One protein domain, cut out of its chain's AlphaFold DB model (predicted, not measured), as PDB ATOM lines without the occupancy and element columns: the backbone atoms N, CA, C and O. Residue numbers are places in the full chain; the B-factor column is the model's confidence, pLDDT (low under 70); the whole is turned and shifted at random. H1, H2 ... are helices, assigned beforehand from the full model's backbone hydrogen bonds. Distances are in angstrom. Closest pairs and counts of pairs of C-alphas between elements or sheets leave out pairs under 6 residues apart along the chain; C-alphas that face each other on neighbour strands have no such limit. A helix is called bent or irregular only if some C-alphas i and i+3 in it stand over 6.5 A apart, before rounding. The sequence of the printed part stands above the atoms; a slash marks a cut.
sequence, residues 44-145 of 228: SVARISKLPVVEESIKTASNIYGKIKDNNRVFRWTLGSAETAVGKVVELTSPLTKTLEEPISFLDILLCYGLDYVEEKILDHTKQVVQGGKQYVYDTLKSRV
ATOM      1  N   SER A  44     319.122 378.349 378.722       85.06
ATOM      2  CA  SER A  44     319.566 379.708 378.405       85.06
ATOM      3  C   SER A  44     321.043 379.749 377.999       85.06
ATOM      4  O   SER A  44     321.406 380.356 376.989       85.06
ATOM      5  N   VAL A  45     321.913 379.039 378.721       85.44
ATOM      6  CA  VAL A  45     323.351 378.968 378.426       85.44
ATOM      7  C   VAL A  45     323.597 378.171 377.145       85.44
ATOM      8  O   VAL A  45     324.438 378.555 376.324       85.44
ATOM      9  N   ALA A  46     322.833 377.102 376.919       85.88
ATOM     10  CA  ALA A  46     322.876 376.337 375.677       85.88
ATOM     11  C   ALA A  46     322.424 377.171 374.462       85.88
ATOM     12  O   ALA A  46     322.964 377.000 373.370       85.88
ATOM     13  N   ARG A  47     321.467 378.093 374.625       85.06
ATOM     14  CA  ARG A  47     321.055 379.044 373.576       85.06
ATOM     15  C   ARG A  47     322.109 380.122 373.333       85.06
ATOM     16  O   ARG A  47     322.490 380.347 372.188       85.06
ATOM     17  N   ILE A  48     322.630 380.739 374.393       86.12
ATOM     18  CA  ILE A  48     323.639 381.810 374.301       86.12
ATOM     19  C   ILE A  48     324.938 381.293 373.674       86.12
ATOM     20  O   ILE A  48     325.541 381.972 372.845       86.12
ATOM     21  N   SER A  49     325.366 380.080 374.024       83.50
ATOM     22  CA  SER A  49     326.579 379.468 373.464       83.50
ATOM     23  C   SER A  49     326.470 379.122 371.974       83.50
ATOM     24  O   SER A  49     327.498 379.057 371.306       83.50
ATOM     25  N   LYS A  50     325.252 378.954 371.436       84.19
ATOM     26  CA  LYS A  50     324.995 378.744 369.998       84.19
ATOM     27  C   LYS A  50     325.021 380.039 369.181       84.19
ATOM     28  O   LYS A  50     324.945 379.986 367.956       84.19
ATOM     29  N   LEU A  51     325.113 381.205 369.823       86.62
ATOM     30  CA  LEU A  51     325.266 382.467 369.106       86.62
ATOM     31  C   LEU A  51     326.678 382.529 368.493       86.62
ATOM     32  O   LEU A  51     327.658 382.378 369.226       86.62
ATOM     33  N   PRO A  52     326.820 382.816 367.184       79.88
ATOM     34  CA  PRO A  52     328.112 382.751 366.493       79.88
ATOM     35  C   PRO A  52     329.161 383.693 367.103       79.88
ATOM     36  O   PRO A  52     330.328 383.335 367.226       79.88
ATOM     37  N   VAL A  53     328.734 384.863 367.587       86.38
ATOM     38  CA  VAL A  53     329.607 385.825 368.283       86.38
ATOM     39  C   VAL A  53     330.176 385.239 369.577       86.38
ATOM     40  O   VAL A  53     331.351 385.425 369.893       86.38
ATOM     41  N   VAL A  54     329.347 384.523 370.337       90.19
ATOM     42  CA  VAL A  54     329.762 383.925 371.608       90.19
ATOM     43  C   VAL A  54     330.727 382.775 371.339       90.19
ATOM     44  O   VAL A  54     331.796 382.734 371.945       90.19
ATOM     45  N   GLU A  55     330.415 381.901 370.383       89.62
ATOM     46  CA  GLU A  55     331.280 380.779 370.014       89.62
ATOM     47  C   GLU A  55     332.675 381.244 369.556       89.62
ATOM     48  O   GLU A  55     333.697 380.725 370.020       89.62
ATOM     49  N   GLU A  56     332.745 382.265 368.699       90.25
ATOM     50  CA  GLU A  56     334.013 382.852 368.249       90.25
ATOM     51  C   GLU A  56     334.791 383.506 369.395       90.25
ATOM     52  O   GLU A  56     336.014 383.344 369.492       90.25
ATOM     53  N   SER A  57     334.097 384.207 370.296       91.50
ATOM     54  CA  SER A  57     334.727 384.855 371.449       91.50
ATOM     55  C   SER A  57     335.342 383.839 372.413       91.50
ATOM     56  O   SER A  57     336.475 384.029 372.855       91.50
ATOM     57  N   ILE A  58     334.657 382.719 372.672       91.94
ATOM     58  CA  ILE A  58     335.152 381.642 373.536       91.94
ATOM     59  C   ILE A  58     336.366 380.967 372.894       91.94
ATOM     60  O   ILE A  58     337.385 380.783 373.562       91.94
ATOM     61  N   LYS A  59     336.304 380.643 371.595       92.19
ATOM     62  CA  LYS A  59     337.440 380.062 370.855       92.19
ATOM     63  C   LYS A  59     338.656 380.986 370.879       92.19
ATOM     64  O   LYS A  59     339.773 380.541 371.140       92.19
ATOM     65  N   THR A  60     338.439 382.278 370.649       93.88
ATOM     66  CA  THR A  60     339.506 383.286 370.652       93.88
ATOM     67  C   THR A  60     340.111 383.447 372.043       93.88
ATOM     68  O   THR A  60     341.334 383.402 372.185       93.88
ATOM     69  N   ALA A  61     339.272 383.560 373.076       92.81
ATOM     70  CA  ALA A  61     339.712 383.639 374.464       92.81
ATOM     71  C   ALA A  61     340.510 382.392 374.870       92.81
ATOM     72  O   ALA A  61     341.585 382.527 375.448       92.81
ATOM     73  N   SER A  62     340.044 381.196 374.503       91.25
ATOM     74  CA  SER A  62     340.734 379.930 374.772       91.25
ATOM     75  C   SER A  62     342.099 379.856 374.077       91.25
ATOM     76  O   SER A  62     343.093 379.498 374.707       91.25
ATOM     77  N   ASN A  63     342.185 380.273 372.812       93.94
ATOM     78  CA  ASN A  63     343.439 380.290 372.060       93.94
ATOM     79  C   ASN A  63     344.461 381.272 372.660       93.94
ATOM     80  O   ASN A  63     345.627 380.930 372.847       93.94
ATOM     81  N   ILE A  64     344.033 382.495 372.991       95.19
ATOM     82  CA  ILE A  64     344.903 383.501 373.618       95.19
ATOM     83  C   ILE A  64     345.346 383.029 375.004       95.19
ATOM     84  O   ILE A  64     346.527 383.116 375.336       95.19
ATOM     85  N   TYR A  65     344.417 382.488 375.789       93.00
ATOM     86  CA  TYR A  65     344.706 381.934 377.102       93.00
ATOM     87  C   TYR A  65     345.740 380.802 377.032       93.00
ATOM     88  O   TYR A  65     346.724 380.838 377.771       93.00
ATOM     89  N   GLY A  66     345.583 379.857 376.097       92.25
ATOM     90  CA  GLY A  66     346.548 378.780 375.860       92.25
ATOM     91  C   GLY A  66     347.941 379.313 375.524       92.25
ATOM     92  O   GLY A  66     348.922 378.916 376.146       92.25
ATOM     93  N   LYS A  67     348.026 380.313 374.634       94.06
ATOM     94  CA  LYS A  67     349.298 380.984 374.326       94.06
ATOM     95  C   LYS A  67     349.931 381.599 375.574       94.06
ATOM     96  O   LYS A  67     351.095 381.343 375.845       94.06
ATOM     97  N   ILE A  68     349.180 382.369 376.365       92.50
ATOM     98  CA  ILE A  68     349.702 383.013 377.585       92.50
ATOM     99  C   ILE A  68     350.185 381.973 378.603       92.50
ATOM    100  O   ILE A  68     351.255 382.137 379.191       92.50
ATOM    101  N   LYS A  69     349.421 380.895 378.783       92.12
ATOM    102  CA  LYS A  69     349.757 379.794 379.685       92.12
ATOM    103  C   LYS A  69     351.044 379.086 379.268       92.12
ATOM    104  O   LYS A  69     351.884 378.820 380.125       92.12
ATOM    105  N   ASP A  70     351.228 378.825 377.976       91.12
ATOM    106  CA  ASP A  70     352.372 378.062 377.465       91.12
ATOM    107  C   ASP A  70     353.619 378.915 377.183       91.12
ATOM    108  O   ASP A  70     354.714 378.373 377.031       91.12
ATOM    109  N   ASN A  71     353.498 380.245 377.204       89.94
ATOM    110  CA  ASN A  71     354.620 381.162 376.981       89.94
ATOM    111  C   ASN A  71     355.737 381.051 378.038       89.94
ATOM    112  O   ASN A  71     356.896 381.325 377.732       89.94
ATOM    113  N   ASN A  72     355.425 380.693 379.291       92.06
ATOM    114  CA  ASN A  72     356.432 380.545 380.350       92.06
ATOM    115  C   ASN A  72     356.070 379.423 381.333       92.06
ATOM    116  O   ASN A  72     354.914 379.255 381.714       92.06
ATOM    117  N   ARG A  73     357.084 378.698 381.828       92.06
ATOM    118  CA  ARG A  73     356.936 377.660 382.861       92.06
ATOM    119  C   ARG A  73     356.274 378.180 384.147       92.06
ATOM    120  O   ARG A  73     355.515 377.428 384.751       92.06
ATOM    121  N   VAL A  74     356.530 379.428 384.550       93.69
ATOM    122  CA  VAL A  74     355.905 380.038 385.737       93.69
ATOM    123  C   VAL A  74     354.406 380.237 385.519       93.69
ATOM    124  O   VAL A  74     353.621 379.783 386.344       93.69
ATOM    125  N   PHE A  75     353.997 380.824 384.388       93.75
ATOM    126  CA  PHE A  75     352.577 381.007 384.063       93.75
ATOM    127  C   PHE A  75     351.847 379.681 383.889       93.75
ATOM    128  O   PHE A  75     350.739 379.520 384.391       93.75
ATOM    129  N   ARG A  76     352.487 378.694 383.256       93.56
ATOM    130  CA  ARG A  76     351.915 377.355 383.114       93.56
ATOM    131  C   ARG A  76     351.639 376.702 384.463       93.56
ATOM    132  O   ARG A  76     350.617 376.039 384.620       93.56
ATOM    133  N   TRP A  77     352.533 376.895 385.434       93.06
ATOM    134  CA  TRP A  77     352.358 376.371 386.785       93.06
ATOM    135  C   TRP A  77     351.295 377.143 387.574       93.06
ATOM    136  O   TRP A  77     350.418 376.509 388.153       93.06
ATOM    137  N   THR A  78     351.312 378.479 387.567       94.94
ATOM    138  CA  THR A  78     350.334 379.280 388.326       94.94
ATOM    139  C   THR A  78     348.920 379.116 387.777       94.94
ATOM    140  O   THR A  78     348.006 378.781 388.528       94.94
ATOM    141  N   LEU A  79     348.740 379.280 386.463       92.75
ATOM    142  CA  LEU A  79     347.443 379.138 385.805       92.75
ATOM    143  C   LEU A  79     346.976 377.680 385.813       92.75
ATOM    144  O   LEU A  79     345.817 377.424 386.115       92.75
ATOM    145  N   GLY A  80     347.872 376.714 385.587       91.50
ATOM    146  CA  GLY A  80     347.536 375.290 385.684       91.50
ATOM    147  C   GLY A  80     347.154 374.851 387.103       91.50
ATOM    148  O   GLY A  80     346.241 374.045 387.281       91.50
ATOM    149  N   SER A  81     347.798 375.408 388.133       94.19
ATOM    150  CA  SER A  81     347.414 375.159 389.527       94.19
ATOM    151  C   SER A  81     346.063 375.793 389.856       94.19
ATOM    152  O   SER A  81     345.273 375.178 390.569       94.19
ATOM    153  N   ALA A  82     345.779 376.987 389.326       93.38
ATOM    154  CA  ALA A  82     344.476 377.626 389.471       93.38
ATOM    155  C   ALA A  82     343.371 376.797 388.797       93.38
ATOM    156  O   ALA A  82     342.375 376.486 389.440       93.38
ATOM    157  N   GLU A  83     343.571 376.347 387.556       91.44
ATOM    158  CA  GLU A  83     342.640 375.445 386.861       91.44
ATOM    159  C   GLU A  83     342.386 374.153 387.648       91.44
ATOM    160  O   GLU A  83     341.247 373.710 387.780       91.44
ATOM    161  N   THR A  84     343.439 373.563 388.214       90.94
ATOM    162  CA  THR A  84     343.316 372.338 389.014       90.94
ATOM    163  C   THR A  84     342.544 372.593 390.311       90.94
ATOM    164  O   THR A  84     341.739 371.759 390.721       90.94
ATOM    165  N   ALA A  85     342.763 373.738 390.966       91.50
ATOM    166  CA  ALA A  85     342.010 374.126 392.157       91.50
ATOM    167  C   ALA A  85     340.522 374.312 391.836       91.50
ATOM    168  O   ALA A  85     339.672 373.820 392.572       91.50
ATOM    169  N   VAL A  86     340.214 374.945 390.704       89.75
ATOM    170  CA  VAL A  86     338.848 375.085 390.198       89.75
ATOM    171  C   VAL A  86     338.199 373.728 389.938       89.75
ATOM    172  O   VAL A  86     337.096 373.493 390.422       89.75
ATOM    173  N   GLY A  87     338.887 372.816 389.243       84.12
ATOM    174  CA  GLY A  87     338.369 371.468 388.984       84.12
ATOM    175  C   GLY A  87     338.014 370.721 390.272       84.12
ATOM    176  O   GLY A  87     336.935 370.147 390.377       84.12
ATOM    177  N   LYS A  88     338.867 370.828 391.298       86.38
ATOM    178  CA  LYS A  88     338.615 370.229 392.617       86.38
ATOM    179  C   LYS A  88     337.432 370.860 393.342       86.38
ATOM    180  O   LYS A  88     336.657 370.147 393.969       86.38
ATOM    181  N   VAL A  89     337.284 372.184 393.283       86.38
ATOM    182  CA  VAL A  89     336.125 372.863 393.886       86.38
ATOM    183  C   VAL A  89     334.838 372.379 393.227       86.38
ATOM    184  O   VAL A  89     333.903 372.042 393.942       86.38
ATOM    185  N   VAL A  90     334.814 372.256 391.898       82.69
ATOM    186  CA  VAL A  90     333.644 371.760 391.157       82.69
ATOM    187  C   VAL A  90     333.251 370.348 391.608       82.69
ATOM    188  O   VAL A  90     332.081 370.118 391.915       82.69
ATOM    189  N   GLU A  91     334.217 369.435 391.739       80.12
ATOM    190  CA  GLU A  91     333.985 368.070 392.240       80.12
ATOM    191  C   GLU A  91     333.431 368.059 393.672       80.12
ATOM    192  O   GLU A  91     332.492 367.325 393.975       80.12
ATOM    193  N   LEU A  92     333.961 368.915 394.549       80.88
ATOM    194  CA  LEU A  92     333.511 369.030 395.939       80.88
ATOM    195  C   LEU A  92     332.136 369.696 396.071       80.88
ATOM    196  O   LEU A  92     331.426 369.442 397.042       80.88
ATOM    197  N   THR A  93     331.746 370.538 395.111       77.25
ATOM    198  CA  THR A  93     330.434 371.204 395.086       77.25
ATOM    199  C   THR A  93     329.336 370.390 394.402       77.25
ATOM    200  O   THR A  93     328.172 370.772 394.502       77.25
ATOM    201  N   SER A  94     329.661 369.251 393.778       72.75
ATOM    202  CA  SER A  94     328.687 368.301 393.206       72.75
ATOM    203  C   SER A  94     327.510 367.948 394.144       72.75
ATOM    204  O   SER A  94     326.372 367.977 393.690       72.75
ATOM    205  N   PRO A  95     327.680 367.690 395.456       74.44
ATOM    206  CA  PRO A  95     326.535 367.431 396.335       74.44
ATOM    207  C   PRO A  95     325.685 368.676 396.647       74.44
ATOM    208  O   PRO A  95     324.526 368.531 397.034       74.44
ATOM    209  N   LEU A  96     326.231 369.888 396.485       73.88
ATOM    210  CA  LEU A  96     325.550 371.153 396.789       73.88
ATOM    211  C   LEU A  96     324.689 371.656 395.618       73.88
ATOM    212  O   LEU A  96     323.766 372.447 395.819       73.88
ATOM    213  N   THR A  97     324.938 371.174 394.397       70.81
ATOM    214  CA  THR A  97     324.131 371.539 393.224       70.81
ATOM    215  C   THR A  97     322.668 371.124 393.380       70.81
ATOM    216  O   THR A  97     321.801 371.865 392.939       70.81
ATOM    217  N   LYS A  98     322.372 370.033 394.100       71.44
ATOM    218  CA  LYS A  98     320.997 369.536 394.325       71.44
ATOM    219  C   LYS A  98     320.100 370.525 395.069       71.44
ATOM    220  O   LYS A  98     318.917 370.627 394.782       71.44
ATOM    221  N   THR A  99     320.654 371.276 396.020       76.75
ATOM    222  CA  THR A  99     319.898 372.312 396.753       76.75
ATOM    223  C   THR A  99     319.774 373.617 395.975       76.75
ATOM    224  O   THR A  99     318.934 374.454 396.289       76.75
ATOM    225  N   LEU A 100     320.637 373.810 394.978       78.56
ATOM    226  CA  LEU A 100     320.666 374.999 394.133       78.56
ATOM    227  C   LEU A 100     319.929 374.778 392.808       78.56
ATOM    228  O   LEU A 100     319.677 375.743 392.099       78.56
ATOM    229  N   GLU A 101     319.554 373.545 392.483       79.12
ATOM    230  CA  GLU A 101     318.889 373.179 391.233       79.12
ATOM    231  C   GLU A 101     317.554 373.915 391.049       79.12
ATOM    232  O   GLU A 101     317.309 374.471 389.981       79.12
ATOM    233  N   GLU A 102     316.743 374.025 392.107       81.81
ATOM    234  CA  GLU A 102     315.475 374.771 392.094       81.81
ATOM    235  C   GLU A 102     315.650 376.270 391.776       81.81
ATOM    236  O   GLU A 102     315.078 376.748 390.790       81.81
ATOM    237  N   PRO A 103     316.444 377.046 392.546       83.94
ATOM    238  CA  PRO A 103     316.625 378.466 392.256       83.94
ATOM    239  C   PRO A 103     317.372 378.702 390.938       83.94
ATOM    240  O   PRO A 103     317.103 379.685 390.250       83.94
ATOM    241  N   ILE A 104     318.285 377.806 390.553       85.06
ATOM    242  CA  ILE A 104     319.000 377.895 389.278       85.06
ATOM    243  C   ILE A 104     318.047 377.661 388.096       85.06
ATOM    244  O   ILE A 104     318.127 378.393 387.113       85.06
ATOM    245  N   SER A 105     317.114 376.711 388.196       85.00
ATOM    246  CA  SER A 105     316.101 376.469 387.162       85.00
ATOM    247  C   SER A 105     315.158 377.663 386.992       85.00
ATOM    248  O   SER A 105     314.877 378.079 385.870       85.00
ATOM    249  N   PHE A 106     314.733 378.295 388.092       88.19
ATOM    250  CA  PHE A 106     313.921 379.512 388.017       88.19
ATOM    251  C   PHE A 106     314.652 380.658 387.296       88.19
ATOM    252  O   PHE A 106     314.070 381.350 386.457       88.19
ATOM    253  N   LEU A 107     315.943 380.840 387.587       90.69
ATOM    254  CA  LEU A 107     316.767 381.827 386.890       90.69
ATOM    255  C   LEU A 107     316.964 381.479 385.414       90.69
ATOM    256  O   LEU A 107     316.976 382.389 384.592       90.69
ATOM    257  N   ASP A 108     317.084 380.197 385.068       89.62
ATOM    258  CA  ASP A 108     317.196 379.746 383.678       89.62
ATOM    259  C   ASP A 108     315.954 380.116 382.858       89.62
ATOM    260  O   ASP A 108     316.075 380.649 381.753       89.62
ATOM    261  N   ILE A 109     314.759 379.935 383.434       88.06
ATOM    262  CA  ILE A 109     313.483 380.337 382.823       88.06
ATOM    263  C   ILE A 109     313.432 381.858 382.629       88.06
ATOM    264  O   ILE A 109     313.087 382.337 381.546       88.06
ATOM    265  N   LEU A 110     313.811 382.632 383.651       90.12
ATOM    266  CA  LEU A 110     313.843 384.093 383.561       90.12
ATOM    267  C   LEU A 110     314.851 384.576 382.508       90.12
ATOM    268  O   LEU A 110     314.579 385.529 381.777       90.12
ATOM    269  N   LEU A 111     316.007 383.918 382.412       89.94
ATOM    270  CA  LEU A 111     317.032 384.253 381.433       89.94
ATOM    271  C   LEU A 111     316.585 383.895 380.015       89.94
ATOM    272  O   LEU A 111     316.849 384.669 379.101       89.94
ATOM    273  N   CYS A 112     315.858 382.788 379.836       88.06
ATOM    274  CA  CYS A 112     315.217 382.454 378.564       88.06
ATOM    275  C   CYS A 112     314.199 383.523 378.153       88.06
ATOM    276  O   CYS A 112     314.275 384.010 377.031       88.06
ATOM    277  N   TYR A 113     313.337 383.970 379.073       89.19
ATOM    278  CA  TYR A 113     312.383 385.051 378.802       89.19
ATOM    279  C   TYR A 113     313.084 386.375 378.453       89.19
ATOM    280  O   TYR A 113     312.678 387.091 377.540       89.19
ATOM    281  N   GLY A 114     314.176 386.695 379.154       88.50
ATOM    282  CA  GLY A 114     315.012 387.850 378.836       88.50
ATOM    283  C   GLY A 114     315.659 387.741 377.454       88.50
ATOM    284  O   GLY A 114     315.709 388.729 376.724       88.50
ATOM    285  N   LEU A 115     316.118 386.545 377.075       86.50
ATOM    286  CA  LEU A 115     316.681 386.290 375.753       86.50
ATOM    287  C   LEU A 115     315.615 386.432 374.658       86.50
ATOM    288  O   LEU A 115     315.886 387.082 373.655       86.50
ATOM    289  N   ASP A 116     314.401 385.925 374.884       85.62
ATOM    290  CA  ASP A 116     313.268 386.053 373.957       85.62
ATOM    291  C   ASP A 116     312.859 387.524 373.762       85.62
ATOM    292  O   ASP A 116     312.683 387.985 372.635       85.62
ATOM    293  N   TYR A 117     312.798 388.302 374.850       86.00
ATOM    294  CA  TYR A 117     312.516 389.741 374.799       86.00
ATOM    295  C   TYR A 117     313.575 390.512 374.003       86.00
ATOM    296  O   TYR A 117     313.270 391.402 373.202       86.00
ATOM    297  N   VAL A 118     314.845 390.177 374.233       82.44
ATOM    298  CA  VAL A 118     315.966 390.781 373.516       82.44
ATOM    299  C   VAL A 118     315.929 390.377 372.044       82.44
ATOM    300  O   VAL A 118     316.132 391.240 371.197       82.44
ATOM    301  N   GLU A 119     315.626 389.123 371.711       74.75
ATOM    302  CA  GLU A 119     315.462 388.673 370.327       74.75
ATOM    303  C   GLU A 119     314.336 389.443 369.616       74.75
ATOM    304  O   GLU A 119     314.573 389.992 368.539       74.75
ATOM    305  N   GLU A 120     313.161 389.594 370.231       76.44
ATOM    306  CA  GLU A 120     312.040 390.356 369.658       76.44
ATOM    307  C   GLU A 120     312.415 391.826 369.401       76.44
ATOM    308  O   GLU A 120     312.152 392.374 368.327       76.44
ATOM    309  N   LYS A 121     313.101 392.471 370.353       67.19
ATOM    310  CA  LYS A 121     313.438 393.900 370.260       67.19
ATOM    311  C   LYS A 121     314.649 394.191 369.370       67.19
ATOM    312  O   LYS A 121     314.697 395.227 368.703       67.19
ATOM    313  N   ILE A 122     315.640 393.302 369.353       62.31
ATOM    314  CA  ILE A 122     316.879 393.462 368.581       62.31
ATOM    315  C   ILE A 122     316.673 393.053 367.122       62.31
ATOM    316  O   ILE A 122     317.263 393.693 366.250       62.31
ATOM    317  N   LEU A 123     315.837 392.058 366.808       56.66
ATOM    318  CA  LEU A 123     315.606 391.644 365.416       56.66
ATOM    319  C   LEU A 123     314.947 392.737 364.562       56.66
ATOM    320  O   LEU A 123     315.202 392.776 363.355       56.66
ATOM    321  N   ASP A 124     314.186 393.647 365.171       56.09
ATOM    322  CA  ASP A 124     313.539 394.753 364.459       56.09
ATOM    323  C   ASP A 124     314.515 395.914 364.179       56.09
ATOM    324  O   ASP A 124     314.623 396.410 363.056       56.09
ATOM    325  N   HIS A 125     315.344 396.287 365.159       55.47
ATOM    326  CA  HIS A 125     316.309 397.382 365.001       55.47
ATOM    327  C   HIS A 125     317.610 396.973 364.285       55.47
ATOM    328  O   HIS A 125     318.221 397.774 363.573       55.47
ATOM    329  N   THR A 126     318.049 395.721 364.417       51.94
ATOM    330  CA  THR A 126     319.387 395.298 363.957       51.94
ATOM    331  C   THR A 126     319.425 394.982 362.470       51.94
ATOM    332  O   THR A 126     320.457 395.186 361.832       51.94
ATOM    333  N   LYS A 127     318.301 394.574 361.866       54.44
ATOM    334  CA  LYS A 127     318.223 394.410 360.405       54.44
ATOM    335  C   LYS A 127     318.479 395.732 359.678       54.44
ATOM    336  O   LYS A 127     319.182 395.726 358.672       54.44
ATOM    337  N   GLN A 128     318.003 396.859 360.215       54.47
ATOM    338  CA  GLN A 128     318.271 398.181 359.638       54.47
ATOM    339  C   GLN A 128     319.677 398.701 359.966       54.47
ATOM    340  O   GLN A 128     320.361 399.185 359.067       54.47
ATOM    341  N   VAL A 129     320.159 398.556 361.207       58.88
ATOM    342  CA  VAL A 129     321.488 399.067 361.602       58.88
ATOM    343  C   VAL A 129     322.631 398.280 360.947       58.88
ATOM    344  O   VAL A 129     323.625 398.872 360.532       58.88
ATOM    345  N   VAL A 130     322.494 396.963 360.767       57.19
ATOM    346  CA  VAL A 130     323.513 396.144 360.084       57.19
ATOM    347  C   VAL A 130     323.515 396.388 358.575       57.19
ATOM    348  O   VAL A 130     324.584 396.392 357.967       57.19
ATOM    349  N   GLN A 131     322.359 396.629 357.948       57.88
ATOM    350  CA  GLN A 131     322.318 397.010 356.530       57.88
ATOM    351  C   GLN A 131     322.847 398.435 356.305       57.88
ATOM    352  O   GLN A 131     323.645 398.645 355.391       57.88
ATOM    353  N   GLY A 132     322.499 399.384 357.181       59.53
ATOM    354  CA  GLY A 132     323.015 400.755 357.141       59.53
ATOM    355  C   GLY A 132     324.522 400.837 357.410       59.53
ATOM    356  O   GLY A 132     325.248 401.522 356.691       59.53
ATOM    357  N   GLY A 133     325.024 400.067 358.380       59.19
ATOM    358  CA  GLY A 133     326.452 400.001 358.705       59.19
ATOM    359  C   GLY A 133     327.295 399.378 357.590       59.19
ATOM    360  O   GLY A 133     328.403 399.843 357.321       59.19
ATOM    361  N   LYS A 134     326.760 398.375 356.881       60.28
ATOM    362  CA  LYS A 134     327.436 397.773 355.723       60.28
ATOM    363  C   LYS A 134     327.598 398.762 354.568       60.28
ATOM    364  O   LYS A 134     328.663 398.765 353.960       60.28
ATOM    365  N   GLN A 135     326.606 399.612 354.290       59.81
ATOM    366  CA  GLN A 135     326.736 400.635 353.243       59.81
ATOM    367  C   GLN A 135     327.737 401.729 353.616       59.81
ATOM    368  O   GLN A 135     328.610 402.039 352.814       59.81
ATOM    369  N   TYR A 136     327.704 402.235 354.851       63.31
ATOM    370  CA  TYR A 136     328.640 403.277 355.289       63.31
ATOM    371  C   TYR A 136     330.107 402.824 355.227       63.31
ATOM    372  O   TYR A 136     330.985 403.552 354.752       63.31
ATOM    373  N   VAL A 137     330.376 401.592 355.672       70.56
ATOM    374  CA  VAL A 137     331.717 400.999 355.614       70.56
ATOM    375  C   VAL A 137     332.112 400.703 354.168       70.56
ATOM    376  O   VAL A 137     333.245 400.984 353.785       70.56
ATOM    377  N   TYR A 138     331.193 400.202 353.339       72.81
ATOM    378  CA  TYR A 138     331.469 399.942 351.927       72.81
ATOM    379  C   TYR A 138     331.773 401.227 351.152       72.81
ATOM    380  O   TYR A 138     332.750 401.255 350.412       72.81
ATOM    381  N   ASP A 139     331.029 402.310 351.367       72.31
ATOM    382  CA  ASP A 139     331.253 403.592 350.688       72.31
ATOM    383  C   ASP A 139     332.541 404.285 351.161       72.31
ATOM    384  O   ASP A 139     333.323 404.807 350.354       72.31
ATOM    385  N   THR A 140     332.837 404.212 352.462       70.62
ATOM    386  CA  THR A 140     334.086 404.745 353.032       70.62
ATOM    387  C   THR A 140     335.305 403.964 352.536       70.62
ATOM    388  O   THR A 140     336.320 404.555 352.168       70.62
ATOM    389  N   LEU A 141     335.215 402.634 352.466       72.06
ATOM    390  CA  LEU A 141     336.307 401.804 351.959       72.06
ATOM    391  C   LEU A 141     336.444 401.907 350.438       72.06
ATOM    392  O   LEU A 141     337.564 401.999 349.940       72.06
ATOM    393  N   LYS A 142     335.339 401.964 349.689       77.69
ATOM    394  CA  LYS A 142     335.346 402.111 348.229       77.69
ATOM    395  C   LYS A 142     336.014 403.412 347.802       77.69
ATOM    396  O   LYS A 142     336.865 403.372 346.920       77.69
ATOM    397  N   SER A 143     335.704 404.537 348.449       68.75
ATOM    398  CA  SER A 143     336.332 405.830 348.127       68.75
ATOM    399  C   SER A 143     337.845 405.833 348.390       68.75
ATOM    400  O   SER A 143     338.619 406.330 347.571       68.75
ATOM    401  N   ARG A 144     338.295 405.206 349.484       67.75
ATOM    402  CA  ARG A 144     339.724 405.089 349.821       67.75
ATOM    403  C   ARG A 144     340.471 404.133 348.892       67.75
ATOM    404  O   ARG A 144     341.577 404.445 348.458       67.75
ATOM    405  N   VAL A 145     339.863 403.002 348.543       76.19
ATOM    406  CA  VAL A 145     340.446 402.013 347.625       76.19
ATOM    407  C   VAL A 145     340.492 402.543 346.191       76.19
ATOM    408  O   VAL A 145     341.497 402.346 345.514       76.19
TER     409      VAL A 145
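This is residues 44 to 145 of the 228 residues of the protein "Hypothetical protein" of Timema poppense (UniProt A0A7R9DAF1). One long, kinked helix, H4, makes one side of a flat, open frame; H3 and H2 form a V that makes two more sides, and the short H1 closes the frame by packing on H4. The middle of the frame is empty, and residues 117 to 145 of H4 stick out beyond it as a long curved arm. The printed part has 102 residues with four named helices, in the order H1, H2, H3, H4 along the chain, and no named strand; the class is all helix. The whole is extended, with a radius of gyration of the C-alphas of 21.1 A, and the C-alphas span 58 by 43 by 13 A.

H4, residues 97 to 145, is the longest helix and has a kink of 49 degrees near residue 124. It is irregular, but only just: C-alphas 99 and 102 are 6.9 A apart. With residues 108 to 115 alone it touches H1, residues 44 to 49; the closest C-alphas, those of Ser 44 and Cys 112, are 5.1 A apart. The two run the same way at a steep tilt of 35.5 degrees, only just past shallow. H3, residues 73 to 93, and H4 meet only through their link. Residues 75 to 80 of H3 touch residues 68 to 70 of H2, residues 52 to 70; the closest C-alphas are those of Lys 69 and Arg 76, at 4.7 A. H2 and H3 run opposite ways at a steep tilt of 55 degrees. H1 and H2 are close but not clearly touching, with the C-alphas of Ser 49 and Glu 55 closest at 6.0 A. H2 and H4 are apart, and so are H1 and H3. Every O i to N i+4 pair is within hydrogen-bond range in H1, H2 and H3; in H4 39 of 45 are.

H4 measures 57.2 A from C-alpha 97 at (324.131, 371.539, 393.224) to C-alpha 145 at (340.446, 402.013, 347.625). H3 measures 29.9 A from Arg 73 to Thr 93, and H2 27.0 A from Pro 52 to Asp 70. H1, six residues, begins with C-alpha 44 at (319.566, 379.708, 378.405).

The two C-alphas farthest apart are those of Pro 95 and Ser 143, at 62.4 A. The printed part has no cut, and the links H1 to H2, H2 to H3 and H3 to H4 are tight. Residues 81 to 104 stand free, of which 81 to 93 belong to H3 and 97 to 104 to H4. The mean pLDDT of the printed part is 81.2; residues 121 to 136 and 143 to 144 are under 70.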